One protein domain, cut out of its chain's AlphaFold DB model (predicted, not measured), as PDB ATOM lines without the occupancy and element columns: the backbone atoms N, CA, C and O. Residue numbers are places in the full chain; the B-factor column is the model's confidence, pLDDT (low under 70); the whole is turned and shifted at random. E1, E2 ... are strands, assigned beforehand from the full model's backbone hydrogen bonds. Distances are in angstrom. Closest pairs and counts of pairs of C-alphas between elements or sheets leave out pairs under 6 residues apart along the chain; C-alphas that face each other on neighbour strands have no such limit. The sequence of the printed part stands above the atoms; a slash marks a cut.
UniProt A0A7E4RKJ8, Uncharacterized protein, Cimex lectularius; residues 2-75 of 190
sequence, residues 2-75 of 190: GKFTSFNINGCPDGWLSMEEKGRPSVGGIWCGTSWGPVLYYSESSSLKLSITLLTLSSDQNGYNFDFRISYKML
ATOM      1  N   GLY A   2     -18.561 -28.921 -39.807       84.69
ATOM      2  CA  GLY A   2     -18.067 -29.599 -38.593       84.69
ATOM      3  C   GLY A   2     -16.762 -30.400 -38.772       84.69
ATOM      4  O   GLY A   2     -16.189 -30.479 -39.863       84.69
ATOM      5  N   LYS A   3     -16.295 -31.048 -37.702       87.31
ATOM      6  CA  LYS A   3     -15.174 -31.995 -37.764       87.31
ATOM      7  C   LYS A   3     -15.646 -33.404 -38.135       87.31
ATOM      8  O   LYS A   3     -16.650 -33.882 -37.617       87.31
ATOM      9  N   PHE A   4     -14.870 -34.099 -38.967       91.38
ATOM     10  CA  PHE A   4     -14.961 -35.553 -39.128       91.38
ATOM     11  C   PHE A   4     -13.902 -36.237 -38.257       91.38
ATOM     12  O   PHE A   4     -12.736 -35.841 -38.294       91.38
ATOM     13  N   THR A   5     -14.285 -37.248 -37.475       90.12
ATOM     14  CA  THR A   5     -13.357 -37.937 -36.558       90.12
ATOM     15  C   THR A   5     -13.077 -39.389 -36.944       90.12
ATOM     16  O   THR A   5     -11.932 -39.824 -36.854       90.12
ATOM     17  N   SER A   6     -14.087 -40.154 -37.365       86.81
ATOM     18  CA  SER A   6     -13.936 -41.571 -37.712       86.81
ATOM     19  C   SER A   6     -15.155 -42.112 -38.460       86.81
ATOM     20  O   SER A   6     -16.271 -41.611 -38.351       86.81
ATOM     21  N   PHE A   7     -14.945 -43.174 -39.238       82.69
ATOM     22  CA  PHE A   7     -16.018 -43.863 -39.959       82.69
ATOM     23  C   PHE A   7     -16.851 -44.791 -39.068       82.69
ATOM     24  O   PHE A   7     -17.959 -45.147 -39.454       82.69
ATOM     25  N   ASN A   8     -16.322 -45.171 -37.901       82.12
ATOM     26  CA  ASN A   8     -16.912 -46.205 -37.045       82.12
ATOM     27  C   ASN A   8     -17.340 -45.677 -35.669       82.12
ATOM     28  O   ASN A   8     -18.209 -46.269 -35.039       82.12
ATOM     29  N   ILE A   9     -16.720 -44.599 -35.178       81.31
ATOM     30  CA  ILE A   9     -16.926 -44.088 -33.814       81.31
ATOM     31  C   ILE A   9     -17.024 -42.562 -33.871       81.31
ATOM     32  O   ILE A   9     -16.151 -41.927 -34.446       81.31
ATOM     33  N   ASN A  10     -18.054 -41.970 -33.260       78.88
ATOM     34  CA  ASN A  10     -18.190 -40.515 -33.069       78.88
ATOM     35  C   ASN A  10     -18.030 -39.662 -34.346       78.88
ATOM     36  O   ASN A  10     -17.520 -38.549 -34.270       78.88
ATOM     37  N   GLY A  11     -18.447 -40.174 -35.512       90.12
ATOM     38  CA  GLY A  11     -18.011 -39.676 -36.822       90.12
ATOM     39  C   GLY A  11     -18.168 -38.177 -37.080       90.12
ATOM     40  O   GLY A  11     -17.182 -37.543 -37.451       90.12
ATOM     41  N   CYS A  12     -19.357 -37.615 -36.840       92.25
ATOM     42  CA  CYS A  12     -19.665 -36.190 -37.026       92.25
ATOM     43  C   CYS A  12     -20.170 -35.562 -35.714       92.25
ATOM     44  O   CYS A  12     -21.370 -35.319 -35.582       92.25
ATOM     45  N   PRO A  13     -19.295 -35.345 -34.715       92.19
ATOM     46  CA  PRO A  13     -19.720 -34.985 -33.361       92.19
ATOM     47  C   PRO A  13     -20.207 -33.534 -33.260       92.19
ATOM     48  O   PRO A  13     -21.052 -33.224 -32.427       92.19
ATOM     49  N   ASP A  14     -19.708 -32.654 -34.129       92.06
ATOM     50  CA  ASP A  14     -20.045 -31.228 -34.109       92.06
ATOM     51  C   ASP A  14     -21.343 -30.923 -34.865       92.06
ATOM     52  O   ASP A  14     -21.948 -29.868 -34.684       92.06
ATOM     53  N   GLY A  15     -21.786 -31.842 -35.719       92.56
ATOM     54  CA  GLY A  15     -22.900 -31.645 -36.636       92.56
ATOM     55  C   GLY A  15     -22.629 -32.253 -38.008       92.56
ATOM     56  O   GLY A  15     -21.516 -32.683 -38.314       92.56
ATOM     57  N   TRP A  16     -23.659 -32.297 -38.847       93.31
ATOM     58  CA  TRP A  16     -23.615 -32.935 -40.158       93.31
ATOM     59  C   TRP A  16     -24.628 -32.340 -41.133       93.31
ATOM     60  O   TRP A  16     -25.603 -31.694 -40.756       93.31
ATOM     61  N   LEU A  17     -24.411 -32.626 -42.410       93.00
ATOM     62  CA  LEU A  17     -25.400 -32.509 -43.469       93.00
ATOM     63  C   LEU A  17     -25.995 -33.895 -43.746       93.00
ATOM     64  O   LEU A  17     -25.274 -34.890 -43.729       93.00
ATOM     65  N   SER A  18     -27.295 -33.971 -44.003       92.19
ATOM     66  CA  SER A  18     -27.982 -35.154 -44.533       92.19
ATOM     67  C   SER A  18     -28.891 -34.765 -45.700       92.19
ATOM     68  O   SER A  18     -29.206 -33.588 -45.904       92.19
ATOM     69  N   MET A  19     -29.267 -35.749 -46.518       91.06
ATOM     70  CA  MET A  19     -29.959 -35.519 -47.787       91.06
ATOM     71  C   MET A  19     -31.060 -36.552 -47.992       91.06
ATOM     72  O   MET A  19     -30.843 -37.744 -47.779       91.06
ATOM     73  N   GLU A  20     -32.218 -36.105 -48.468       91.75
ATOM     74  CA  GLU A  20     -33.354 -36.967 -48.791       91.75
ATOM     75  C   GLU A  20     -33.928 -36.607 -50.161       91.75
ATOM     76  O   GLU A  20     -34.096 -35.434 -50.497       91.75
ATOM     77  N   GLU A  21     -34.243 -37.623 -50.964       91.25
ATOM     78  CA  GLU A  21     -34.838 -37.437 -52.288       91.25
ATOM     79  C   GLU A  21     -36.330 -37.718 -52.271       91.25
ATOM     80  O   GLU A  21     -36.788 -38.729 -51.728       91.25
ATOM     81  N   LYS A  22     -37.097 -36.864 -52.950       91.19
ATOM     82  CA  LYS A  22     -38.537 -37.061 -53.085       91.19
ATOM     83  C   LYS A  22     -38.836 -38.407 -53.750       91.19
ATOM     84  O   LYS A  22     -38.350 -38.709 -54.839       91.19
ATOM     85  N   GLY A  23     -39.698 -39.196 -53.106       88.06
ATOM     86  CA  GLY A  23     -40.131 -40.497 -53.620       88.06
ATOM     87  C   GLY A  23     -39.066 -41.592 -53.523       88.06
ATOM     88  O   GLY A  23     -39.174 -42.606 -54.219       88.06
ATOM     89  N   ARG A  24     -38.038 -41.402 -52.686       87.75
ATOM     90  CA  ARG A  24     -37.065 -42.441 -52.340       87.75
ATOM     91  C   ARG A  24     -37.106 -42.759 -50.847       87.75
ATOM     92  O   ARG A  24     -37.422 -41.876 -50.054       87.75
ATOM     93  N   PRO A  25     -36.774 -44.003 -50.458       88.50
ATOM     94  CA  PRO A  25     -36.535 -44.330 -49.058       88.50
ATOM     95  C   PRO A  25     -35.461 -43.414 -48.466       88.50
ATOM     96  O   PRO A  25     -34.485 -43.098 -49.151       88.50
ATOM     97  N   SER A  26     -35.632 -43.013 -47.205       85.38
ATOM     98  CA  SER A  26     -34.591 -42.275 -46.486       85.38
ATOM     99  C   SER A  26     -33.345 -43.150 -46.339       85.38
ATOM    100  O   SER A  26     -33.431 -44.371 -46.181       85.38
ATOM    101  N   VAL A  27     -32.181 -42.518 -46.439       80.81
ATOM    102  CA  VAL A  27     -30.878 -43.167 -46.321       80.81
ATOM    103  C   VAL A  27     -30.160 -42.535 -45.143       80.81
ATOM    104  O   VAL A  27     -30.050 -41.318 -45.062       80.81
ATOM    105  N   GLY A  28     -29.683 -43.352 -44.204       77.62
ATOM    106  CA  GLY A  28     -29.106 -42.882 -42.938       77.62
ATOM    107  C   GLY A  28     -27.701 -42.282 -43.062       77.62
ATOM    108  O   GLY A  28     -26.919 -42.373 -42.117       77.62
ATOM    109  N   GLY A  29     -27.332 -41.772 -44.235       83.44
ATOM    110  CA  GLY A  29     -26.021 -41.200 -44.514       83.44
ATOM    111  C   GLY A  29     -25.918 -39.757 -44.034       83.44
ATOM    112  O   GLY A  29     -26.821 -38.952 -44.254       83.44
ATOM    113  N   ILE A  30     -24.787 -39.431 -43.413       90.19
ATOM    114  CA  ILE A  30     -24.450 -38.080 -42.965       90.19
ATOM    115  C   ILE A  30     -23.070 -37.677 -43.488       90.19
ATOM    116  O   ILE A  30     -22.214 -38.536 -43.724       90.19
ATOM    117  N   TRP A  31     -22.856 -36.374 -43.661       91.38
ATOM    118  CA  TRP A  31     -21.605 -35.795 -44.146       91.38
ATOM    119  C   TRP A  31     -21.120 -34.672 -43.229       91.38
ATOM    120  O   TRP A  31     -21.877 -33.772 -42.871       91.38
ATOM    121  N   CYS A  32     -19.837 -34.705 -42.897       92.00
ATOM    122  CA  CYS A  32     -19.125 -33.664 -42.168       92.00
ATOM    123  C   CYS A  32     -17.638 -33.696 -42.555       92.00
ATOM    124  O   CYS A  32     -17.198 -34.585 -43.289       92.00
ATOM    125  N   GLY A  33     -16.864 -32.741 -42.047       90.00
ATOM    126  CA  GLY A  33     -15.450 -32.574 -42.340       90.00
ATOM    127  C   GLY A  33     -15.175 -31.582 -43.468       90.00
ATOM    128  O   GLY A  33     -16.053 -30.842 -43.934       90.00
ATOM    129  N   THR A  34     -13.912 -31.580 -43.882       86.50
ATOM    130  CA  THR A  34     -13.361 -30.678 -44.897       86.50
ATOM    131  C   THR A  34     -13.106 -31.442 -46.190       86.50
ATOM    132  O   THR A  34     -12.716 -32.608 -46.174       86.50
ATOM    133  N   SER A  35     -13.311 -30.771 -47.320       85.31
ATOM    134  CA  SER A  35     -13.008 -31.297 -48.652       85.31
ATOM    135  C   SER A  35     -12.080 -30.332 -49.385       85.31
ATOM    136  O   SER A  35     -12.137 -29.127 -49.158       85.31
ATOM    137  N   TRP A  36     -11.221 -30.865 -50.253       83.06
ATOM    138  CA  TRP A  36     -10.253 -30.084 -51.034       83.06
ATOM    139  C   TRP A  36     -10.880 -29.358 -52.237       83.06
ATOM    140  O   TRP A  36     -10.203 -28.621 -52.945       83.06
ATOM    141  N   GLY A  37     -12.173 -29.564 -52.485       87.25
ATOM    142  CA  GLY A  37     -12.907 -28.974 -53.596       87.25
ATOM    143  C   GLY A  37     -14.404 -29.277 -53.502       87.25
ATOM    144  O   GLY A  37     -14.841 -29.914 -52.543       87.25
ATOM    145  N   PRO A  38     -15.208 -28.836 -54.485       88.06
ATOM    146  CA  PRO A  38     -16.650 -29.049 -54.470       88.06
ATOM    147  C   PRO A  38     -17.012 -30.537 -54.457       88.06
ATOM    148  O   PRO A  38     -16.569 -31.307 -55.309       88.06
ATOM    149  N   VAL A  39     -17.878 -30.933 -53.526       90.56
ATOM    150  CA  VAL A  39     -18.480 -32.269 -53.505       90.56
ATOM    151  C   VAL A  39     -19.797 -32.214 -54.277       90.56
ATOM    152  O   VAL A  39     -20.716 -31.492 -53.895       90.56
ATOM    153  N   LEU A  40     -19.885 -32.957 -55.381       92.31
ATOM    154  CA  LEU A  40     -21.042 -32.931 -56.278       92.31
ATOM    155  C   LEU A  40     -22.019 -34.059 -55.950       92.31
ATOM    156  O   LEU A  40     -21.608 -35.207 -55.801       92.31
ATOM    157  N   TYR A  41     -23.312 -33.740 -55.909       92.81
ATOM    158  CA  TYR A  41     -24.388 -34.710 -55.738       92.81
ATOM    159  C   TYR A  41     -25.418 -34.570 -56.864       92.81
ATOM    160  O   TYR A  41     -25.995 -33.500 -57.055       92.81
ATOM    161  N   TYR A  42     -25.685 -35.657 -57.592       93.38
ATOM    162  CA  TYR A  42     -26.604 -35.659 -58.738       93.38
ATOM    163  C   TYR A  42     -27.919 -36.370 -58.421       93.38
ATOM    164  O   TYR A  42     -28.019 -37.598 -58.558       93.38
ATOM    165  N   SER A  43     -28.937 -35.597 -58.032       92.25
ATOM    166  CA  SER A  43     -30.246 -36.169 -57.722       92.25
ATOM    167  C   SER A  43     -30.905 -36.811 -58.941       92.25
ATOM    168  O   SER A  43     -30.865 -36.271 -60.043       92.25
ATOM    169  N   GLU A  44     -31.537 -37.965 -58.734       89.56
ATOM    170  CA  GLU A  44     -32.378 -38.616 -59.748       89.56
ATOM    171  C   GLU A  44     -33.867 -38.237 -59.591       89.56
ATOM    172  O   GLU A  44     -34.730 -38.804 -60.261       89.56
ATOM    173  N   SER A  45     -34.183 -37.322 -58.671       91.00
ATOM    174  CA  SER A  45     -35.535 -36.843 -58.386       91.00
ATOM    175  C   SER A  45     -35.674 -35.358 -58.726       91.00
ATOM    176  O   SER A  45     -34.686 -34.644 -58.870       91.00
ATOM    177  N   SER A  46     -36.911 -34.872 -58.824       92.06
ATOM    178  CA  SER A  46     -37.182 -33.448 -59.056       92.06
ATOM    179  C   SER A  46     -37.049 -32.577 -57.804       92.06
ATOM    180  O   SER A  46     -37.200 -31.362 -57.896       92.06
ATOM    181  N   SER A  47     -36.813 -33.166 -56.626       93.31
ATOM    182  CA  SER A  47     -36.738 -32.429 -55.367       93.31
ATOM    183  C   SER A  47     -35.830 -33.135 -54.367       93.31
ATOM    184  O   SER A  47     -36.015 -34.311 -54.050       93.31
ATOM    185  N   LEU A  48     -34.862 -32.376 -53.863       92.25
ATOM    186  CA  LEU A  48     -33.853 -32.802 -52.907       92.25
ATOM    187  C   LEU A  48     -33.995 -31.951 -51.646       92.25
ATOM    188  O   LEU A  48     -33.970 -30.723 -51.722       92.25
ATOM    189  N   LYS A  49     -34.136 -32.599 -50.493       93.31
ATOM    190  CA  LYS A  49     -34.158 -31.942 -49.188       93.31
ATOM    191  C   LYS A  49     -32.788 -32.090 -48.543       93.31
ATOM    192  O   LYS A  49     -32.321 -33.207 -48.338       93.31
ATOM    193  N   LEU A  50     -32.168 -30.963 -48.212       92.25
ATOM    194  CA  LEU A  50     -30.928 -30.911 -47.442       92.25
ATOM    195  C   LEU A  50     -31.279 -30.536 -46.006       92.25
ATOM    196  O   LEU A  50     -31.974 -29.545 -45.790       92.25
ATOM    197  N   SER A  51     -30.809 -31.320 -45.041       93.44
ATOM    198  CA  SER A  51     -30.953 -31.010 -43.618       93.44
ATOM    199  C   SER A  51     -29.569 -30.804 -43.026       93.44
ATOM    200  O   SER A  51     -28.691 -31.648 -43.193       93.44
ATOM    201  N   ILE A  52     -29.361 -29.669 -42.368       93.12
ATOM    202  CA  ILE A  52     -28.089 -29.321 -41.736       93.12
ATOM    203  C   ILE A  52     -28.334 -29.265 -40.239       93.12
ATOM    204  O   ILE A  52     -29.168 -28.493 -39.772       93.12
ATOM    205  N   THR A  53     -27.602 -30.092 -39.509       93.19
ATOM    206  CA  THR A  53     -27.672 -30.183 -38.056       93.19
ATOM    207  C   THR A  53     -26.356 -29.690 -37.481       93.19
ATOM    208  O   THR A  53     -25.301 -30.222 -37.815       93.19
ATOM    209  N   LEU A  54     -26.424 -28.698 -36.599       93.56
ATOM    210  CA  LEU A  54     -25.304 -28.222 -35.793       93.56
ATOM    211  C   LEU A  54     -25.553 -28.649 -34.346       93.56
ATOM    212  O   LEU A  54     -26.598 -28.320 -33.789       93.56
ATOM    213  N   LEU A  55     -24.614 -29.388 -33.760       92.69
ATOM    214  CA  LEU A  55     -24.677 -29.811 -32.359       92.69
ATOM    215  C   LEU A  55     -23.714 -29.011 -31.487       92.69
ATOM    216  O   LEU A  55     -24.087 -28.572 -30.404       92.69
ATOM    217  N   THR A  56     -22.493 -28.798 -31.980       90.12
ATOM    218  CA  THR A  56     -21.432 -28.109 -31.249       90.12
ATOM    219  C   THR A  56     -20.772 -27.087 -32.158       90.12
ATOM    220  O   THR A  56     -20.166 -27.440 -33.171       90.12
ATOM    221  N   LEU A  57     -20.852 -25.817 -31.769       88.19
ATOM    222  CA  LEU A  57     -20.110 -24.736 -32.403       88.19
ATOM    223  C   LEU A  57     -18.869 -24.440 -31.560       88.19
ATOM    224  O   LEU A  57     -18.991 -24.020 -30.411       88.19
ATOM    225  N   SER A  58     -17.683 -24.667 -32.117       82.06
ATOM    226  CA  SER A  58     -16.414 -24.310 -31.478       82.06
ATOM    227  C   SER A  58     -15.657 -23.299 -32.331       82.06
ATOM    228  O   SER A  58     -15.712 -23.340 -33.561       82.06
ATOM    229  N   SER A  59     -14.993 -22.356 -31.667       81.12
ATOM    230  CA  SER A  59     -14.119 -21.381 -32.319       81.12
ATOM    231  C   SER A  59     -12.690 -21.908 -32.299       81.12
ATOM    232  O   SER A  59     -12.209 -22.337 -31.250       81.12
ATOM    233  N   ASP A  60     -12.007 -21.842 -33.435       70.12
ATOM    234  CA  ASP A  60     -10.551 -21.901 -33.507       70.12
ATOM    235  C   ASP A  60      -9.984 -20.487 -33.752       70.12
ATOM    236  O   ASP A  60     -10.732 -19.506 -33.775       70.12
ATOM    237  N   GLN A  61      -8.660 -20.354 -33.875       68.50
ATOM    238  CA  GLN A  61      -8.017 -19.048 -34.087       68.50
ATOM    239  C   GLN A  61      -8.369 -18.399 -35.443       68.50
ATOM    240  O   GLN A  61      -8.102 -17.213 -35.622       68.50
ATOM    241  N   ASN A  62      -8.985 -19.141 -36.372       67.75
ATOM    242  CA  ASN A  62      -9.287 -18.711 -37.737       67.75
ATOM    243  C   ASN A  62     -10.798 -18.636 -38.041       67.75
ATOM    244  O   ASN A  62     -11.168 -18.298 -39.168       67.75
ATOM    245  N   GLY A  63     -11.673 -18.927 -37.075       78.00
ATOM    246  CA  GLY A  63     -13.125 -18.852 -37.235       78.00
ATOM    247  C   GLY A  63     -13.871 -19.944 -36.472       78.00
ATOM    248  O   GLY A  63     -13.427 -20.416 -35.428       78.00
ATOM    249  N   TYR A  64     -15.040 -20.333 -36.980       82.44
ATOM    250  CA  TYR A  64     -15.825 -21.433 -36.422       82.44
ATOM    251  C   TYR A  64     -15.523 -22.750 -37.139       82.44
ATOM    252  O   TYR A  64     -15.368 -22.791 -38.358       82.44
ATOM    253  N   ASN A  65     -15.577 -23.862 -36.403       80.75
ATOM    254  CA  ASN A  65     -15.454 -25.223 -36.938       80.75
ATOM    255  C   ASN A  65     -16.609 -25.637 -37.877       80.75
ATOM    256  O   ASN A  65     -16.625 -26.760 -38.393       80.75
ATOM    257  N   PHE A  66     -17.603 -24.771 -38.083       87.00
ATOM    258  CA  PHE A  66     -18.800 -25.070 -38.852       87.00
ATOM    259  C   PHE A  66     -19.091 -24.005 -39.910       87.00
ATOM    260  O   PHE A  66     -19.780 -23.023 -39.658       87.00
ATOM    261  N   ASP A  67     -18.615 -24.265 -41.126       85.56
ATOM    262  CA  ASP A  67     -18.921 -23.475 -42.319       85.56
ATOM    263  C   ASP A  67     -19.317 -24.382 -43.499       85.56
ATOM    264  O   ASP A  67     -18.889 -25.547 -43.591       85.56
ATOM    265  N   PHE A  68     -20.179 -23.873 -44.379       87.44
ATOM    266  CA  PHE A  68     -20.610 -24.550 -45.597       87.44
ATOM    267  C   PHE A  68     -21.099 -23.566 -46.662       87.44
ATOM    268  O   PHE A  68     -21.758 -22.568 -46.387       87.44
ATOM    269  N   ARG A  69     -20.865 -23.928 -47.925       90.00
ATOM    270  CA  ARG A  69     -21.414 -23.237 -49.090       90.00
ATOM    271  C   ARG A  69     -22.100 -24.247 -49.992       90.00
ATOM    272  O   ARG A  69     -21.516 -25.270 -50.337       90.00
ATOM    273  N   ILE A  70     -23.339 -23.951 -50.372       91.19
ATOM    274  CA  ILE A  70     -24.149 -24.816 -51.231       91.19
ATOM    275  C   ILE A  70     -24.562 -24.029 -52.470       91.19
ATOM    276  O   ILE A  70     -24.853 -22.834 -52.419       91.19
ATOM    277  N   SER A  71     -24.550 -24.701 -53.612       94.38
ATOM    278  CA  SER A  71     -24.998 -24.169 -54.895       94.38
ATOM    279  C   SER A  71     -25.683 -25.295 -55.654       94.38
ATOM    280  O   SER A  71     -25.295 -26.454 -55.512       94.38
ATOM    281  N   TYR A  72     -26.706 -24.975 -56.443       95.06
ATOM    282  CA  TYR A  72     -27.433 -25.973 -57.220       95.06
ATOM    283  C   TYR A  72     -27.700 -25.477 -58.639       95.06
ATOM    284  O   TYR A  72     -27.744 -24.276 -58.906       95.06
ATOM    285  N   LYS A  73     -27.889 -26.431 -59.550       94.69
ATOM    286  CA  LYS A  73     -28.317 -26.205 -60.929       94.69
ATOM    287  C   LYS A  73     -29.192 -27.378 -61.362       94.69
ATOM    288  O   LYS A  73     -28.903 -28.521 -61.017       94.69
ATOM    289  N   MET A  74     -30.238 -27.095 -62.135       94.69
ATOM    290  CA  MET A  74     -31.043 -28.134 -62.778       94.69
ATOM    291  C   MET A  74     -30.316 -28.654 -64.023       94.69
ATOM    292  O   MET A  74     -29.849 -27.864 -64.844       94.69
ATOM    293  N   LEU A  75     -30.222 -29.976 -64.156       92.00
ATOM    294  CA  LEU A  75     -29.585 -30.655 -65.284       92.00
ATOM    295  C   LEU A  75     -30.606 -31.587 -65.955       92.00
ATOM    296  O   LEU A  75     -31.051 -32.542 -65.312       92.00
TER     297      LEU A  75
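AT A GLANCE: This is residues 2 to 75 of the 190 residues of an uncharacterized protein of Cimex lectularius (UniProt A0A7E4RKJ8). With little regular structure, this is an elongated, loopy domain: one two-stranded ribbon, E1 and E2, from which three long unnamed stretches loop out, the last folding back at residues 61 to 62. The printed part has 74 residues, with no named helix and two strands, E1 then E2, antiparallel; it is all strand, though named elements hold only 14 residues. It is only just loose, close to compact, with a radius of gyration of the C-alphas of 13.8 A and spans of 41 by 26 by 19 A.

IN THESE COORDINATES: After residues 2 to 14, E1, residues 15 to 21, begins at C-alpha 15 (-22.900, -31.645, -36.636) and is 20.5 A long. E2, residues 48 to 54, is 19.7 A long and ends at C-alpha 54 (-25.304, -28.222, -35.793).

HOW THE PARTS SIT: E1 and E2 form a hairpin, antiparallel at 166 degrees between directions. C-alphas 15 and 54 face each other at 4.3 A. N 18 and O 51 are within hydrogen-bond range at 2.8 A. Residues 17 to 18 of E1 also pair with residues 30 to 31, antiparallel.

THE WHOLE: The C-alphas farthest apart, of Gly 23 and Gln 61, are 43.3 A apart. The printed part has no cut. The link E1 to E2, 26 residues, is long. Residues 61 to 62 have pLDDT under 70.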